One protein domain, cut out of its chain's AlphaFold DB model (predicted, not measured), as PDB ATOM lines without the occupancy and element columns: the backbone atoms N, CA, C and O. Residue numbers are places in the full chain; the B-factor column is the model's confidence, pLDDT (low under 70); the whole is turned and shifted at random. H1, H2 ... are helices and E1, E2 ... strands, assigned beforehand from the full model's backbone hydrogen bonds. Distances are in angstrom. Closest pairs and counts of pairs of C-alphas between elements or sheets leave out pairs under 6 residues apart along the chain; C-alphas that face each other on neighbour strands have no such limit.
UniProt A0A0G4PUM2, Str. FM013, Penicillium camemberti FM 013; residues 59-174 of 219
ATOM      1  N   PRO A  59      32.062  19.380 -31.438       51.91
ATOM      2  CA  PRO A  59      31.669  20.761 -31.661       51.91
ATOM      3  C   PRO A  59      31.586  21.447 -30.294       51.91
ATOM      4  O   PRO A  59      30.588  21.342 -29.582       51.91
ATOM      5  N   PHE A  60      32.655  22.139 -29.901       54.00
ATOM      6  CA  PHE A  60      32.673  22.983 -28.710       54.00
ATOM      7  C   PHE A  60      31.806  24.222 -28.964       54.00
ATOM      8  O   PHE A  60      32.298  25.315 -29.237       54.00
ATOM      9  N   GLY A  61      30.487  24.045 -28.895       56.56
ATOM     10  CA  GLY A  61      29.540  25.148 -28.827       56.56
ATOM     11  C   GLY A  61      29.641  25.798 -27.453       56.56
ATOM     12  O   GLY A  61      29.136  25.261 -26.467       56.56
ATOM     13  N   LEU A  62      30.304  26.948 -27.365       63.41
ATOM     14  CA  LEU A  62      30.340  27.718 -26.126       63.41
ATOM     15  C   LEU A  62      29.056  28.548 -26.040       63.41
ATOM     16  O   LEU A  62      28.810  29.421 -26.870       63.41
ATOM     17  N   ASN A  63      28.228  28.283 -25.031       71.00
ATOM     18  CA  ASN A  63      27.035  29.084 -24.765       71.00
ATOM     19  C   ASN A  63      27.411  30.317 -23.931       71.00
ATOM     20  O   ASN A  63      28.064  30.197 -22.891       71.00
ATOM     21  N   GLY A  64      26.964  31.489 -24.369       79.62
ATOM     22  CA  GLY A  64      27.058  32.748 -23.645       79.62
ATOM     23  C   GLY A  64      25.709  33.445 -23.518       79.62
ATOM     24  O   GLY A  64      24.697  33.013 -24.074       79.62
ATOM     25  N   THR A  65      25.681  34.534 -22.760       82.00
ATOM     26  CA  THR A  65      24.496  35.382 -22.594       82.00
ATOM     27  C   THR A  65      24.867  36.830 -22.851       82.00
ATOM     28  O   THR A  65      25.848  37.317 -22.294       82.00
ATOM     29  N   VAL A  66      24.084  37.507 -23.686       83.81
ATOM     30  CA  VAL A  66      24.129  38.959 -23.846       83.81
ATOM     31  C   VAL A  66      22.933  39.538 -23.108       83.81
ATOM     32  O   VAL A  66      21.804  39.118 -23.352       83.81
ATOM     33  N   SER A  67      23.177  40.464 -22.192       87.69
ATOM     34  CA  SER A  67      22.146  41.248 -21.519       87.69
ATOM     35  C   SER A  67      22.292  42.712 -21.901       87.69
ATOM     36  O   SER A  67      23.407  43.197 -22.098       87.69
ATOM     37  N   TRP A  68      21.173  43.418 -21.965       89.06
ATOM     38  CA  TRP A  68      21.154  44.869 -22.075       89.06
ATOM     39  C   TRP A  68      20.705  45.458 -20.743       89.06
ATOM     40  O   TRP A  68      19.939  44.843 -20.015       89.06
ATOM     41  N   SER A  69      21.217  46.628 -20.380       91.25
ATOM     42  CA  SER A  69      20.817  47.319 -19.155       91.25
ATOM     43  C   SER A  69      20.818  48.830 -19.364       91.25
ATOM     44  O   SER A  69      21.749  49.398 -19.937       91.25
ATOM     45  N   CYS A  70      19.752  49.501 -18.926       92.62
ATOM     46  CA  CYS A  70      19.692  50.954 -18.913       92.62
ATOM     47  C   CYS A  70      20.507  51.469 -17.733       92.62
ATOM     48  O   CYS A  70      20.262  51.083 -16.591       92.62
ATOM     49  N   VAL A  71      21.425  52.394 -17.993       93.19
ATOM     50  CA  VAL A  71      22.275  53.008 -16.961       93.19
ATOM     51  C   VAL A  71      21.529  53.954 -16.016       93.19
ATOM     52  O   VAL A  71      22.127  54.449 -15.067       93.19
ATOM     53  N   SER A  72      20.265  54.271 -16.314       92.44
ATOM     54  CA  SER A  72      19.453  55.207 -15.531       92.44
ATOM     55  C   SER A  72      18.416  54.487 -14.674       92.44
ATOM     56  O   SER A  72      18.447  54.625 -13.457       92.44
ATOM     57  N   CYS A  73      17.520  53.706 -15.288       91.12
ATOM     58  CA  CYS A  73      16.446  53.021 -14.563       91.12
ATOM     59  C   CYS A  73      16.786  51.585 -14.150       91.12
ATOM     60  O   CYS A  73      16.045  50.998 -13.375       91.12
ATOM     61  N   HIS A  74      17.859  50.987 -14.682       81.06
ATOM     62  CA  HIS A  74      18.218  49.574 -14.485       81.06
ATOM     63  C   HIS A  74      17.153  48.532 -14.900       81.06
ATOM     64  O   HIS A  74      17.457  47.345 -14.904       81.06
ATOM     65  N   GLU A  75      15.964  48.938 -15.357       75.19
ATOM     66  CA  GLU A  75      14.846  48.043 -15.713       75.19
ATOM     67  C   GLU A  75      15.050  47.207 -16.988       75.19
ATOM     68  O   GLU A  75      14.183  46.431 -17.378       75.19
ATOM     69  N   SER A  76      16.182  47.317 -17.686       60.44
ATOM     70  CA  SER A  76      16.326  46.717 -19.029       60.44
ATOM     71  C   SER A  76      16.747  45.253 -19.054       60.44
ATOM     72  O   SER A  76      17.211  44.780 -20.085       60.44
ATOM     73  N   ASP A  77      16.487  44.503 -17.985       51.94
ATOM     74  CA  ASP A  77      16.603  43.037 -17.987       51.94
ATOM     75  C   ASP A  77      15.689  42.358 -19.036       51.94
ATOM     76  O   ASP A  77      15.772  41.146 -19.249       51.94
ATOM     77  N   SER A  78      14.835  43.125 -19.726       54.19
ATOM     78  CA  SER A  78      13.865  42.637 -20.705       54.19
ATOM     79  C   SER A  78      14.483  41.972 -21.934       54.19
ATOM     80  O   SER A  78      13.794  41.200 -22.602       54.19
ATOM     81  N   HIS A  79      15.758  42.214 -22.253       65.12
ATOM     82  CA  HIS A  79      16.434  41.535 -23.359       65.12
ATOM     83  C   HIS A  79      17.645  40.768 -22.832       65.12
ATOM     84  O   HIS A  79      18.720  41.312 -22.601       65.12
ATOM     85  N   ARG A  80      17.464  39.460 -22.635       73.44
ATOM     86  CA  ARG A  80      18.557  38.502 -22.462       73.44
ATOM     87  C   ARG A  80      18.568  37.576 -23.661       73.44
ATOM     88  O   ARG A  80      17.595  36.875 -23.920       73.44
ATOM     89  N   MET A  81      19.684  37.549 -24.370       76.56
ATOM     90  CA  MET A  81      19.862  36.715 -25.548       76.56
ATOM     91  C   MET A  81      20.900  35.636 -25.266       76.56
ATOM     92  O   MET A  81      22.002  35.918 -24.793       76.56
ATOM     93  N   LYS A  82      20.557  34.381 -25.565       75.81
ATOM     94  CA  LYS A  82      21.519  33.277 -25.542       75.81
ATOM     95  C   LYS A  82      22.295  33.295 -26.851       75.81
ATOM     96  O   LYS A  82      21.698  33.209 -27.917       75.81
ATOM     97  N   ILE A  83      23.614  33.376 -26.759       68.44
ATOM     98  CA  ILE A  83      24.497  33.346 -27.922       68.44
ATOM     99  C   ILE A  83      25.282  32.043 -27.929       68.44
ATOM    100  O   ILE A  83      25.769  31.595 -26.891       68.44
ATOM    101  N   LYS A  84      25.389  31.415 -29.099       67.56
ATOM    102  CA  LYS A  84      26.283  30.279 -29.313       67.56
ATOM    103  C   LYS A  84      27.517  30.796 -30.024       67.56
ATOM    104  O   LYS A  84      27.436  31.236 -31.165       67.56
ATOM    105  N   PHE A  85      28.654  30.754 -29.347       62.19
ATOM    106  CA  PHE A  85      29.931  30.979 -29.997       62.19
ATOM    107  C   PHE A  85      30.310  29.698 -30.735       62.19
ATOM    108  O   PHE A  85      30.481  28.642 -30.119       62.19
ATOM    109  N   ILE A  86      30.415  29.802 -32.055       59.53
ATOM    110  CA  ILE A  86      30.860  28.715 -32.919       59.53
ATOM    111  C   ILE A  86      32.330  28.972 -33.236       59.53
ATOM    112  O   ILE A  86      32.687  29.955 -33.885       59.53
ATOM    113  N   ALA A  87      33.201  28.101 -32.735       56.28
ATOM    114  CA  ALA A  87      34.594  28.075 -33.144       56.28
ATOM    115  C   ALA A  87      34.665  27.492 -34.560       56.28
ATOM    116  O   ALA A  87      34.358  26.320 -34.757       56.28
ATOM    117  N   HIS A  88      35.039  28.306 -35.547       50.88
ATOM    118  CA  HIS A  88      34.986  27.871 -36.943       50.88
ATOM    119  C   HIS A  88      36.183  27.028 -37.409       50.88
ATOM    120  O   HIS A  88      36.075  26.444 -38.479       50.88
ATOM    121  N   GLU A  89      37.278  26.890 -36.642       52.12
ATOM    122  CA  GLU A  89      38.393  26.000 -37.024       52.12
ATOM    123  C   GLU A  89      39.144  25.400 -35.813       52.12
ATOM    124  O   GLU A  89      39.545  26.151 -34.910       52.12
ATOM    125  N   PRO A  90      39.405  24.076 -35.798       48.88
ATOM    126  CA  PRO A  90      40.327  23.461 -34.849       48.88
ATOM    127  C   PRO A  90      41.756  23.957 -35.118       48.88
ATOM    128  O   PRO A  90      42.256  23.889 -36.238       48.88
ATOM    129  N   GLY A  91      42.420  24.483 -34.085       51.56
ATOM    130  CA  GLY A  91      43.823  24.910 -34.159       51.56
ATOM    131  C   GLY A  91      44.068  26.400 -34.416       51.56
ATOM    132  O   GLY A  91      45.226  26.819 -34.440       51.56
ATOM    133  N   SER A  92      43.034  27.241 -34.540       52.12
ATOM    134  CA  SER A  92      43.290  28.685 -34.536       52.12
ATOM    135  C   SER A  92      43.839  29.114 -33.164       52.12
ATOM    136  O   SER A  92      43.307  28.747 -32.114       52.12
ATOM    137  N   TYR A  93      44.906  29.920 -33.153       45.34
ATOM    138  CA  TYR A  93      45.427  30.553 -31.930       45.34
ATOM    139  C   TYR A  93      44.321  31.325 -31.189       45.34
ATOM    140  O   TYR A  93      44.300  31.382 -29.964       45.34
ATOM    141  N   LEU A  94      43.340  31.831 -31.945       49.06
ATOM    142  CA  LEU A  94      42.087  32.388 -31.445       49.06
ATOM    143  C   LEU A  94      41.286  31.380 -30.612       49.06
ATOM    144  O   LEU A  94      40.906  31.716 -29.502       49.06
ATOM    145  N   VAL A  95      41.079  30.149 -31.082       51.88
ATOM    146  CA  VAL A  95      40.374  29.103 -30.325       51.88
ATOM    147  C   VAL A  95      41.115  28.726 -29.049       51.88
ATOM    148  O   VAL A  95      40.445  28.571 -28.045       51.88
ATOM    149  N   CYS A  96      42.453  28.660 -29.025       47.66
ATOM    150  CA  CYS A  96      43.205  28.405 -27.783       47.66
ATOM    151  C   CYS A  96      43.181  29.599 -26.815       47.66
ATOM    152  O   CYS A  96      42.842  29.447 -25.648       47.66
ATOM    153  N   VAL A  97      43.500  30.811 -27.269       49.47
ATOM    154  CA  VAL A  97      43.515  31.997 -26.394       49.47
ATOM    155  C   VAL A  97      42.121  32.279 -25.834       49.47
ATOM    156  O   VAL A  97      41.966  32.586 -24.652       49.47
ATOM    157  N   TRP A  98      41.088  32.115 -26.660       49.22
ATOM    158  CA  TRP A  98      39.713  32.330 -26.241       49.22
ATOM    159  C   TRP A  98      39.125  31.123 -25.504       49.22
ATOM    160  O   TRP A  98      38.307  31.342 -24.626       49.22
ATOM    161  N   SER A  99      39.555  29.876 -25.721       50.59
ATOM    162  CA  SER A  99      39.106  28.742 -24.892       50.59
ATOM    163  C   SER A  99      39.639  28.791 -23.461       50.59
ATOM    164  O   SER A  99      39.005  28.212 -22.587       50.59
ATOM    165  N   TYR A 100      40.727  29.522 -23.190       49.03
ATOM    166  CA  TYR A 100      41.184  29.809 -21.823       49.03
ATOM    167  C   TYR A 100      40.580  31.102 -21.243       49.03
ATOM    168  O   TYR A 100      40.263  31.142 -20.056       49.03
ATOM    169  N   LEU A 101      40.352  32.145 -22.057       48.09
ATOM    170  CA  LEU A 101      39.789  33.430 -21.598       48.09
ATOM    171  C   LEU A 101      38.244  33.471 -21.529       48.09
ATOM    172  O   LEU A 101      37.688  34.183 -20.692       48.09
ATOM    173  N   LEU A 102      37.530  32.733 -22.386       50.88
ATOM    174  CA  LEU A 102      36.061  32.756 -22.500       50.88
ATOM    175  C   LEU A 102      35.283  31.887 -21.511       50.88
ATOM    176  O   LEU A 102      34.160  32.291 -21.200       50.88
ATOM    177  N   PRO A 103      35.764  30.734 -20.995       50.88
ATOM    178  CA  PRO A 103      35.011  30.010 -19.974       50.88
ATOM    179  C   PRO A 103      34.731  30.901 -18.768       50.88
ATOM    180  O   PRO A 103      33.650  30.826 -18.192       50.88
ATOM    181  N   ALA A 104      35.679  31.791 -18.466       52.56
ATOM    182  CA  ALA A 104      35.577  32.783 -17.418       52.56
ATOM    183  C   ALA A 104      34.798  34.039 -17.824       52.56
ATOM    184  O   ALA A 104      34.531  34.823 -16.938       52.56
ATOM    185  N   LYS A 105      34.425  34.284 -19.090       61.72
ATOM    186  CA  LYS A 105      33.680  35.497 -19.488       61.72
ATOM    187  C   LYS A 105      32.541  35.235 -20.474       61.72
ATOM    188  O   LYS A 105      32.478  35.811 -21.558       61.72
ATOM    189  N   ARG A 106      31.619  34.350 -20.084       71.94
ATOM    190  CA  ARG A 106      30.462  33.912 -20.894       71.94
ATOM    191  C   ARG A 106      29.305  34.910 -20.932       71.94
ATOM    192  O   ARG A 106      28.273  34.623 -21.535       71.94
ATOM    193  N   ARG A 107      29.440  36.052 -20.262       78.06
ATOM    194  CA  ARG A 107      28.385  37.055 -20.148       78.06
ATOM    195  C   ARG A 107      28.867  38.367 -20.733       78.06
ATOM    196  O   ARG A 107      29.953  38.834 -20.407       78.06
ATOM    197  N   ILE A 108      28.066  38.941 -21.611       82.69
ATOM    198  CA  ILE A 108      28.281  40.262 -22.183       82.69
ATOM    199  C   ILE A 108      27.136  41.127 -21.682       82.69
ATOM    200  O   ILE A 108      25.981  40.821 -21.948       82.69
ATOM    201  N   ASN A 109      27.446  42.195 -20.965       86.94
ATOM    202  CA  ASN A 109      26.468  43.164 -20.516       86.94
ATOM    203  C   ASN A 109      26.666  44.476 -21.279       86.94
ATOM    204  O   ASN A 109      27.728  45.097 -21.205       86.94
ATOM    205  N   ILE A 110      25.650  44.879 -22.033       88.75
ATOM    206  CA  ILE A 110      25.623  46.113 -22.808       88.75
ATOM    207  C   ILE A 110      24.815  47.143 -22.025       88.75
ATOM    208  O   ILE A 110      23.591  47.085 -21.947       88.75
ATOM    209  N   ASN A 111      25.521  48.111 -21.459       91.88
ATOM    210  CA  ASN A 111      24.952  49.225 -20.725       91.88
ATOM    211  C   ASN A 111      24.690  50.382 -21.705       91.88
ATOM    212  O   ASN A 111      25.616  50.871 -22.359       91.88
ATOM    213  N   THR A 112      23.437  50.812 -21.823       93.56
ATOM    214  CA  THR A 112      22.980  51.892 -22.722       93.56
ATOM    215  C   THR A 112      21.880  52.713 -22.035       93.56
ATOM    216  O   THR A 112      21.657  52.555 -20.840       93.56
ATOM    217  N   LEU A 113      21.196  53.620 -22.732       92.75
ATOM    218  CA  LEU A 113      19.958  54.248 -22.258       92.75
ATOM    219  C   LEU A 113      18.750  53.599 -22.947       92.75
ATOM    220  O   LEU A 113      18.810  53.285 -24.137       92.75
ATOM    221  N   CYS A 114      17.656  53.394 -22.211       91.12
ATOM    222  CA  CYS A 114      16.371  53.053 -22.822       91.12
ATOM    223  C   CYS A 114      15.748  54.298 -23.478       91.12
ATOM    224  O   CYS A 114      16.155  55.423 -23.184       91.12
ATOM    225  N   ALA A 115      14.761  54.098 -24.357       90.25
ATOM    226  CA  ALA A 115      14.075  55.198 -25.039       90.25
ATOM    227  C   ALA A 115      13.456  56.198 -24.046       90.25
ATOM    228  O   ALA A 115      13.673  57.397 -24.179       90.25
ATOM    229  N   ILE A 116      12.813  55.695 -22.986       91.81
ATOM    230  CA  ILE A 116      12.172  56.513 -21.945       91.81
ATOM    231  C   ILE A 116      13.202  57.419 -21.255       91.81
ATOM    232  O   ILE A 116      13.093  58.639 -21.302       91.81
ATOM    233  N   CYS A 117      14.278  56.846 -20.703       93.19
ATOM    234  CA  CYS A 117      15.309  57.647 -20.036       93.19
ATOM    235  C   CYS A 117      16.064  58.567 -21.006       93.19
ATOM    236  O   CYS A 117      16.617  59.582 -20.580       93.19
ATOM    237  N   LEU A 118      16.134  58.222 -22.294       93.31
ATOM    238  CA  LEU A 118      16.728  59.091 -23.304       93.31
ATOM    239  C   LEU A 118      15.893  60.362 -23.515       93.31
ATOM    240  O   LEU A 118      16.465  61.453 -23.608       93.31
ATOM    241  N   GLU A 119      14.570  60.208 -23.572       93.38
ATOM    242  CA  GLU A 119      13.599  61.295 -23.716       93.38
ATOM    243  C   GLU A 119      13.535  62.158 -22.450       93.38
ATOM    244  O   GLU A 119      13.726  63.370 -22.537       93.38
ATOM    245  N   GLU A 120      13.395  61.545 -21.270       95.56
ATOM    246  CA  GLU A 120      13.320  62.244 -19.976       95.56
ATOM    247  C   GLU A 120      14.542  63.130 -19.701       95.56
ATOM    248  O   GLU A 120      14.422  64.235 -19.175       95.56
ATOM    249  N   ASN A 121      15.736  62.661 -20.073       94.75
ATOM    250  CA  ASN A 121      16.979  63.398 -19.844       94.75
ATOM    251  C   ASN A 121      17.325  64.368 -20.990       94.75
ATOM    252  O   ASN A 121      18.352  65.048 -20.918       94.75
ATOM    253  N   ASN A 122      16.505  64.432 -22.049       95.88
ATOM    254  CA  ASN A 122      16.704  65.283 -23.224       95.88
ATOM    255  C   ASN A 122      18.129  65.169 -23.811       95.88
ATOM    256  O   ASN A 122      18.886  66.146 -23.917       95.88
ATOM    257  N   LEU A 123      18.523  63.943 -24.182       94.88
ATOM    258  CA  LEU A 123      19.869  63.621 -24.685       94.88
ATOM    259  C   LEU A 123      19.874  63.278 -26.192       94.88
ATOM    260  O   LEU A 123      20.255  62.169 -26.572       94.88
ATOM    261  N   PRO A 124      19.537  64.211 -27.104       90.50
ATOM    262  CA  PRO A 124      19.393  63.895 -28.528       90.50
ATOM    263  C   PRO A 124      20.729  63.603 -29.230       90.50
ATOM    264  O   PRO A 124      20.760  62.925 -30.254       90.50
ATOM    265  N   SER A 125      21.856  64.102 -28.706       95.69
ATOM    266  CA  SER A 125      23.162  63.925 -29.345       95.69
ATOM    267  C   SER A 125      23.961  62.776 -28.735       95.69
ATOM    268  O   SER A 125      24.069  62.640 -27.516       95.69
ATOM    269  N   SER A 126      24.627  61.998 -29.594       93.00
ATOM    270  CA  SER A 126      25.509  60.896 -29.178       93.00
ATOM    271  C   SER A 126      26.605  61.353 -28.201       93.00
ATOM    272  O   SER A 126      26.934  60.636 -27.258       93.00
ATOM    273  N   LYS A 127      27.119  62.585 -28.351       95.12
ATOM    274  CA  LYS A 127      28.111  63.165 -27.430       95.12
ATOM    275  C   LYS A 127      27.534  63.380 -26.025       95.12
ATOM    276  O   LYS A 127      28.191  63.022 -25.049       95.12
ATOM    277  N   LYS A 128      26.314  63.927 -25.919       95.75
ATOM    278  CA  LYS A 128      25.622  64.120 -24.633       95.75
ATOM    279  C   LYS A 128      25.269  62.780 -23.987       95.75
ATOM    280  O   LYS A 128      25.530  62.604 -22.802       95.75
ATOM    281  N   GLN A 129      24.777  61.822 -24.773       95.19
ATOM    282  CA  GLN A 129      24.508  60.457 -24.304       95.19
ATOM    283  C   GLN A 129      25.767  59.806 -23.733       95.19
ATOM    284  O   GLN A 129      25.750  59.311 -22.611       95.19
ATOM    285  N   ARG A 130      26.883  59.853 -24.467       94.75
ATOM    286  CA  ARG A 130      28.155  59.271 -24.027       94.75
ATOM    287  C   ARG A 130      28.644  59.910 -22.727       94.75
ATOM    288  O   ARG A 130      29.016  59.189 -21.809       94.75
ATOM    289  N   ALA A 131      28.597  61.238 -22.620       95.69
ATOM    290  CA  ALA A 131      28.967  61.941 -21.390       95.69
ATOM    291  C   ALA A 131      28.083  61.528 -20.197       95.69
ATOM    292  O   ALA A 131      28.599  61.267 -19.113       95.69
ATOM    293  N   PHE A 132      26.769  61.407 -20.407       95.69
ATOM    294  CA  PHE A 132      25.834  60.939 -19.383       95.69
ATOM    295  C   PHE A 132      26.134  59.499 -18.943       95.69
ATOM    296  O   PHE A 132      26.221  59.220 -17.750       95.69
ATOM    297  N   ILE A 133      26.354  58.597 -19.904       94.25
ATOM    298  CA  ILE A 133      26.685  57.191 -19.652       94.25
ATOM    299  C   ILE A 133      27.992  57.072 -18.866       94.25
ATOM    300  O   ILE A 133      28.041  56.309 -17.907       94.25
ATOM    301  N   HIS A 134      29.031  57.838 -19.212       93.19
ATOM    302  CA  HIS A 134      30.282  57.846 -18.448       93.19
ATOM    303  C   HIS A 134      30.080  58.349 -17.020       93.19
ATOM    304  O   HIS A 134      30.521  57.690 -16.086       93.19
ATOM    305  N   LYS A 135      29.331  59.443 -16.837       94.94
ATOM    306  CA  LYS A 135      29.003  59.954 -15.500       94.94
ATOM    307  C   LYS A 135      28.298  58.892 -14.647       94.94
ATOM    308  O   LYS A 135      28.636  58.722 -13.481       94.94
ATOM    309  N   LYS A 136      27.336  58.164 -15.223       92.88
ATOM    310  CA  LYS A 136      26.627  57.069 -14.541       92.88
ATOM    311  C   LYS A 136      27.520  55.857 -14.287       92.88
ATOM    312  O   LYS A 136      27.467  55.286 -13.204       92.88
ATOM    313  N   LYS A 137      28.369  55.489 -15.248       91.56
ATOM    314  CA  LYS A 137      29.365  54.425 -15.090       91.56
ATOM    315  C   LYS A 137      30.260  54.694 -13.886       91.56
ATOM    316  O   LYS A 137      30.476  53.781 -13.099       91.56
ATOM    317  N   ASP A 138      30.767  55.915 -13.747       88.44
ATOM    318  CA  ASP A 138      31.676  56.261 -12.655       88.44
ATOM    319  C   ASP A 138      30.969  56.176 -11.293       88.44
ATOM    320  O   ASP A 138      31.544  55.644 -10.345       88.44
ATOM    321  N   GLN A 139      29.692  56.579 -11.216       86.88
ATOM    322  CA  GLN A 139      28.849  56.387 -10.025       86.88
ATOM    323  C   GLN A 139      28.683  54.895  -9.682       86.88
ATOM    324  O   GLN A 139      28.971  54.477  -8.565       86.88
ATOM    325  N   ILE A 140      28.315  54.069 -10.665       83.38
ATOM    326  CA  ILE A 140      28.104  52.623 -10.478       83.38
ATOM    327  C   ILE A 140      29.410  51.897 -10.115       83.38
ATOM    328  O   ILE A 140      29.408  50.962  -9.317       83.38
ATOM    329  N   MET A 141      30.533  52.284 -10.723       77.62
ATOM    330  CA  MET A 141      31.842  51.690 -10.440       77.62
ATOM    331  C   MET A 141      32.341  52.058  -9.046       77.62
ATOM    332  O   MET A 141      32.984  51.227  -8.413       77.62
ATOM    333  N   PHE A 142      32.034  53.265  -8.567       70.62
ATOM    334  CA  PHE A 142      32.355  53.686  -7.207       70.62
ATOM    335  C   PHE A 142      31.578  52.876  -6.156       70.62
ATOM    336  O   PHE A 142      32.138  52.489  -5.135       70.62
ATOM    337  N   GLU A 143      30.310  52.564  -6.426       67.81
ATOM    338  CA  GLU A 143      29.449  51.791  -5.519       67.81
ATOM    339  C   GLU A 143      29.764  50.284  -5.506       67.81
ATOM    340  O   GLU A 143      29.422  49.574  -4.558       67.81
ATOM    341  N   ARG A 144      30.423  49.760  -6.545       64.94
ATOM    342  CA  ARG A 144      30.730  48.330  -6.664       64.94
ATOM    343  C   ARG A 144      32.105  48.011  -6.084       64.94
ATOM    344  O   ARG A 144      33.126  48.475  -6.583       64.94
ATOM    345  N   SER A 145      32.159  47.094  -5.114       54.81
ATOM    346  CA  SER A 145      33.422  46.468  -4.707       54.81
ATOM    347  C   SER A 145      34.079  45.810  -5.926       54.81
ATOM    348  O   SER A 145      33.455  44.967  -6.583       54.81
ATOM    349  N   VAL A 146      35.320  46.187  -6.241       54.06
ATOM    350  CA  VAL A 146      36.075  45.657  -7.386       54.06
ATOM    351  C   VAL A 146      36.345  44.170  -7.158       54.06
ATOM    352  O   VAL A 146      37.330  43.782  -6.539       54.06
ATOM    353  N   ALA A 147      35.453  43.314  -7.649       55.03
ATOM    354  CA  ALA A 147      35.691  41.884  -7.729       55.03
ATOM    355  C   ALA A 147      36.577  41.629  -8.955       55.03
ATOM    356  O   ALA A 147      36.124  41.710 -10.098       55.03
ATOM    357  N   TRP A 148      37.850  41.321  -8.715       46.69
ATOM    358  CA  TRP A 148      38.889  41.133  -9.737       46.69
ATOM    359  C   TRP A 148      38.593  39.991 -10.729       46.69
ATOM    360  O   TRP A 148      39.258  39.867 -11.753       46.69
ATOM    361  N   ALA A 149      37.565  39.184 -10.461       57.62
ATOM    362  CA  ALA A 149      37.168  38.033 -11.260       57.62
ATOM    363  C   ALA A 149      35.730  38.141 -11.798       57.62
ATOM    364  O   ALA A 149      35.006  37.145 -11.842       57.62
ATOM    365  N   LYS A 150      35.272  39.336 -12.201       64.88
ATOM    366  CA  LYS A 150      33.976  39.437 -12.887       64.88
ATOM    367  C   LYS A 150      34.012  38.646 -14.195       64.88
ATOM    368  O   LYS A 150      34.778  38.956 -15.112       64.88
ATOM    369  N   GLN A 151      33.128  37.655 -14.280       71.94
ATOM    370  CA  GLN A 151      32.972  36.788 -15.443       71.94
ATOM    371  C   GLN A 151      32.184  37.435 -16.594       71.94
ATOM    372  O   GLN A 151      31.509  36.765 -17.380       71.94
ATOM    373  N   GLU A 152      32.219  38.761 -16.669       77.81
ATOM    374  CA  GLU A 152      31.323  39.545 -17.505       77.81
ATOM    375  C   GLU A 152      32.129  40.603 -18.262       77.81
ATOM    376  O   GLU A 152      33.024  41.252 -17.713       77.81
ATOM    377  N   TRP A 153      31.840  40.752 -19.551       82.31
ATOM    378  CA  TRP A 153      32.290  41.883 -20.347       82.31
ATOM    379  C   TRP A 153      31.258  42.994 -20.226       82.31
ATOM    380  O   TRP A 153      30.117  42.805 -20.631       82.31
ATOM    381  N   GLU A 154      31.648  44.146 -19.693       85.50
ATOM    382  CA  GLU A 154      30.764  45.306 -19.585       85.50
ATOM    383  C   GLU A 154      31.091  46.306 -20.700       85.50
ATOM    384  O   GLU A 154      32.152  46.935 -20.706       85.50
ATOM    385  N   PHE A 155      30.170  46.458 -21.647       87.94
ATOM    386  CA  PHE A 155      30.222  47.488 -22.678       87.94
ATOM    387  C   PHE A 155      29.319  48.650 -22.281       87.94
ATOM    388  O   PHE A 155      28.264  48.445 -21.688       87.94
ATOM    389  N   TRP A 156      29.737  49.868 -22.613       91.56
ATOM    390  CA  TRP A 156      29.011  51.103 -22.323       91.56
ATOM    391  C   TRP A 156      28.891  51.872 -23.633       91.56
ATOM    392  O   TRP A 156      29.888  52.392 -24.136       91.56
ATOM    393  N   VAL A 157      27.704  51.858 -24.230       91.50
ATOM    394  CA  VAL A 157      27.486  52.304 -25.613       91.50
ATOM    395  C   VAL A 157      26.273  53.215 -25.706       91.50
ATOM    396  O   VAL A 157      25.376  53.170 -24.871       91.50
ATOM    397  N   THR A 158      26.244  54.059 -26.732       93.38
ATOM    398  CA  THR A 158      25.093  54.930 -27.009       93.38
ATOM    399  C   THR A 158      23.908  54.144 -27.577       93.38
ATOM    400  O   THR A 158      24.090  53.062 -28.140       93.38
ATOM    401  N   CYS A 159      22.694  54.708 -27.521       89.06
ATOM    402  CA  CYS A 159      21.488  54.034 -28.028       89.06
ATOM    403  C   CYS A 159      21.623  53.648 -29.504       89.06
ATOM    404  O   CYS A 159      21.262  52.544 -29.896       89.06
ATOM    405  N   ARG A 160      22.224  54.532 -30.312       87.38
ATOM    406  CA  ARG A 160      22.455  54.290 -31.741       87.38
ATOM    407  C   ARG A 160      23.428  53.137 -31.992       87.38
ATOM    408  O   ARG A 160      23.242  52.369 -32.928       87.38
ATOM    409  N   GLU A 161      24.483  53.023 -31.188       85.50
ATOM    410  CA  GLU A 161      25.427  51.902 -31.277       85.50
ATOM    411  C   GLU A 161      24.754  50.596 -30.842       85.50
ATOM    412  O   GLU A 161      24.888  49.589 -31.534       85.50
ATOM    413  N   SER A 162      23.963  50.627 -29.765       84.38
ATOM    414  CA  SER A 162      23.166  49.480 -29.317       84.38
ATOM    415  C   SER A 162      22.181  49.012 -30.392       84.38
ATOM    416  O   SER A 162      22.073  47.815 -30.649       84.38
ATOM    417  N   GLN A 163      21.500  49.946 -31.059       83.44
ATOM    418  CA  GLN A 163      20.581  49.649 -32.153       83.44
ATOM    419  C   GLN A 163      21.307  48.996 -33.332       83.44
ATOM    420  O   GLN A 163      20.860  47.962 -33.806       83.44
ATOM    421  N   ARG A 164      22.470  49.519 -33.745       82.00
ATOM    422  CA  ARG A 164      23.280  48.900 -34.809       82.00
ATOM    423  C   ARG A 164      23.718  47.482 -34.465       82.00
ATOM    424  O   ARG A 164      23.721  46.626 -35.340       82.00
ATOM    425  N   ILE A 165      24.100  47.233 -33.210       77.75
ATOM    426  CA  ILE A 165      24.434  45.880 -32.747       77.75
ATOM    427  C   ILE A 165      23.205  44.980 -32.914       77.75
ATOM    428  O   ILE A 165      23.328  43.911 -33.503       77.75
ATOM    429  N   ASN A 166      22.028  45.437 -32.486       77.50
ATOM    430  CA  ASN A 166      20.789  44.669 -32.582       77.50
ATOM    431  C   ASN A 166      20.355  44.410 -34.040       77.50
ATOM    432  O   ASN A 166      20.076  43.277 -34.410       77.50
ATOM    433  N   GLU A 167      20.384  45.431 -34.897       78.06
ATOM    434  CA  GLU A 167      20.064  45.326 -36.328       78.06
ATOM    435  C   GLU A 167      21.047  44.409 -37.059       78.06
ATOM    436  O   GLU A 167      20.634  43.549 -37.832       78.06
ATOM    437  N   SER A 168      22.350  44.533 -36.778       71.94
ATOM    438  CA  SER A 168      23.363  43.635 -37.345       71.94
ATOM    439  C   SER A 168      23.145  42.182 -36.931       71.94
ATOM    440  O   SER A 168      23.549  41.276 -37.650       71.94
ATOM    441  N   TRP A 169      22.508  41.953 -35.786       69.31
ATOM    442  CA  TRP A 169      22.165  40.624 -35.308       69.31
ATOM    443  C   TRP A 169      20.885  40.081 -35.940       69.31
ATOM    444  O   TRP A 169      20.820  38.891 -36.214       69.31
ATOM    445  N   GLN A 170      19.883  40.930 -36.173       69.50
ATOM    446  CA  GLN A 170      18.603  40.520 -36.757       69.50
ATOM    447  C   GLN A 170      18.674  40.328 -38.277       69.50
ATOM    448  O   GLN A 170      18.031  39.430 -38.807       69.50
ATOM    449  N   HIS A 171      19.442  41.164 -38.981       64.00
ATOM    450  CA  HIS A 171      19.522  41.132 -40.444       64.00
ATOM    451  C   HIS A 171      20.561  40.167 -40.998       64.00
ATOM    452  O   HIS A 171      20.481  39.786 -42.163       64.00
ATOM    453  N   ASN A 172      21.547  39.785 -40.193       53.69
ATOM    454  CA  ASN A 172      22.489  38.764 -40.596       53.69
ATOM    455  C   ASN A 172      22.008  37.435 -40.010       53.69
ATOM    456  O   ASN A 172      21.909  37.318 -38.791       53.69
ATOM    457  N   GLU A 173      21.778  36.420 -40.841       52.50
ATOM    458  CA  GLU A 173      21.661  35.004 -40.439       52.50
ATOM    459  C   GLU A 173      23.001  34.474 -39.854       52.50
ATOM    460  O   GLU A 173      23.520  33.426 -40.227       52.50
ATOM    461  N   GLY A 174      23.609  35.232 -38.936       51.09
ATOM    462  CA  GLY A 174      25.042  35.255 -38.670       51.09
ATOM    463  C   GLY A 174      25.754  36.216 -39.632       51.09
ATOM    464  O   GLY A 174      25.456  36.203 -40.827       51.09
TER     465      GLY A 174
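This is residues 59 to 174 of the 219 residues of the protein "Str. FM013" of Penicillium camemberti FM 013 (UniProt A0A0G4PUM2). A narrow, strongly twisted sheet of four strands, E2 E1 E3 E4, makes a long slab, with H1 off one end and H2 and H3 gathered at the other. From that second end H4 turns back over one face, and its residues 164 to 171 stick out. The printed part has 116 residues, with four named helices and four named strands in the order E1 E2 H1 E3 H2 H3 E4 H4, class mixed. The sheet is mixed. The whole is only just loose, close to compact, with a radius of gyration of the C-alphas of 16.3 A and spans of 49 by 38 by 24 A.

E1, residues 61 to 70, and E2, residues 80 to 86, form an antiparallel hairpin, with N 64 and O 83 2.8 A apart, within hydrogen-bond range. H1, residues 93 to 101, is not on the sheet. E3, residues 107 to 112, is parallel to E1, with N 67 and O 108 2.8 A apart. H2, residues 115 to 120, and H3, residues 126 to 143, only graze the sheet. E4, residues 152 to 156, is parallel to E3, with N 109 and O 153 2.8 A apart. E3, H2, H3 and E4 make a strand-helix-strand unit, two parallel neighbour strands with helices between, its crossover right-handed. H4, residues 159 to 171, is on the sheet at a height of 11.8 A; its closest C-alpha to E3 is that of Cys 159, 5.9 A from that of Thr 112. In the four helices every O i to N i+4 pair is within hydrogen-bond range.

E1 begins at C-alpha 61 (29.540, 25.148, -28.827) and is 29.3 A long; H3 is 25.7 A long. H4 ends at C-alpha 171 (19.522, 41.132, -40.444).

The printed part has no cut, and no link is long. The C-alphas farthest apart are those of Gly 91 and Glu 120, 50.3 A. The pLDDT is under 70 in 45 residues, among them 83 to 105.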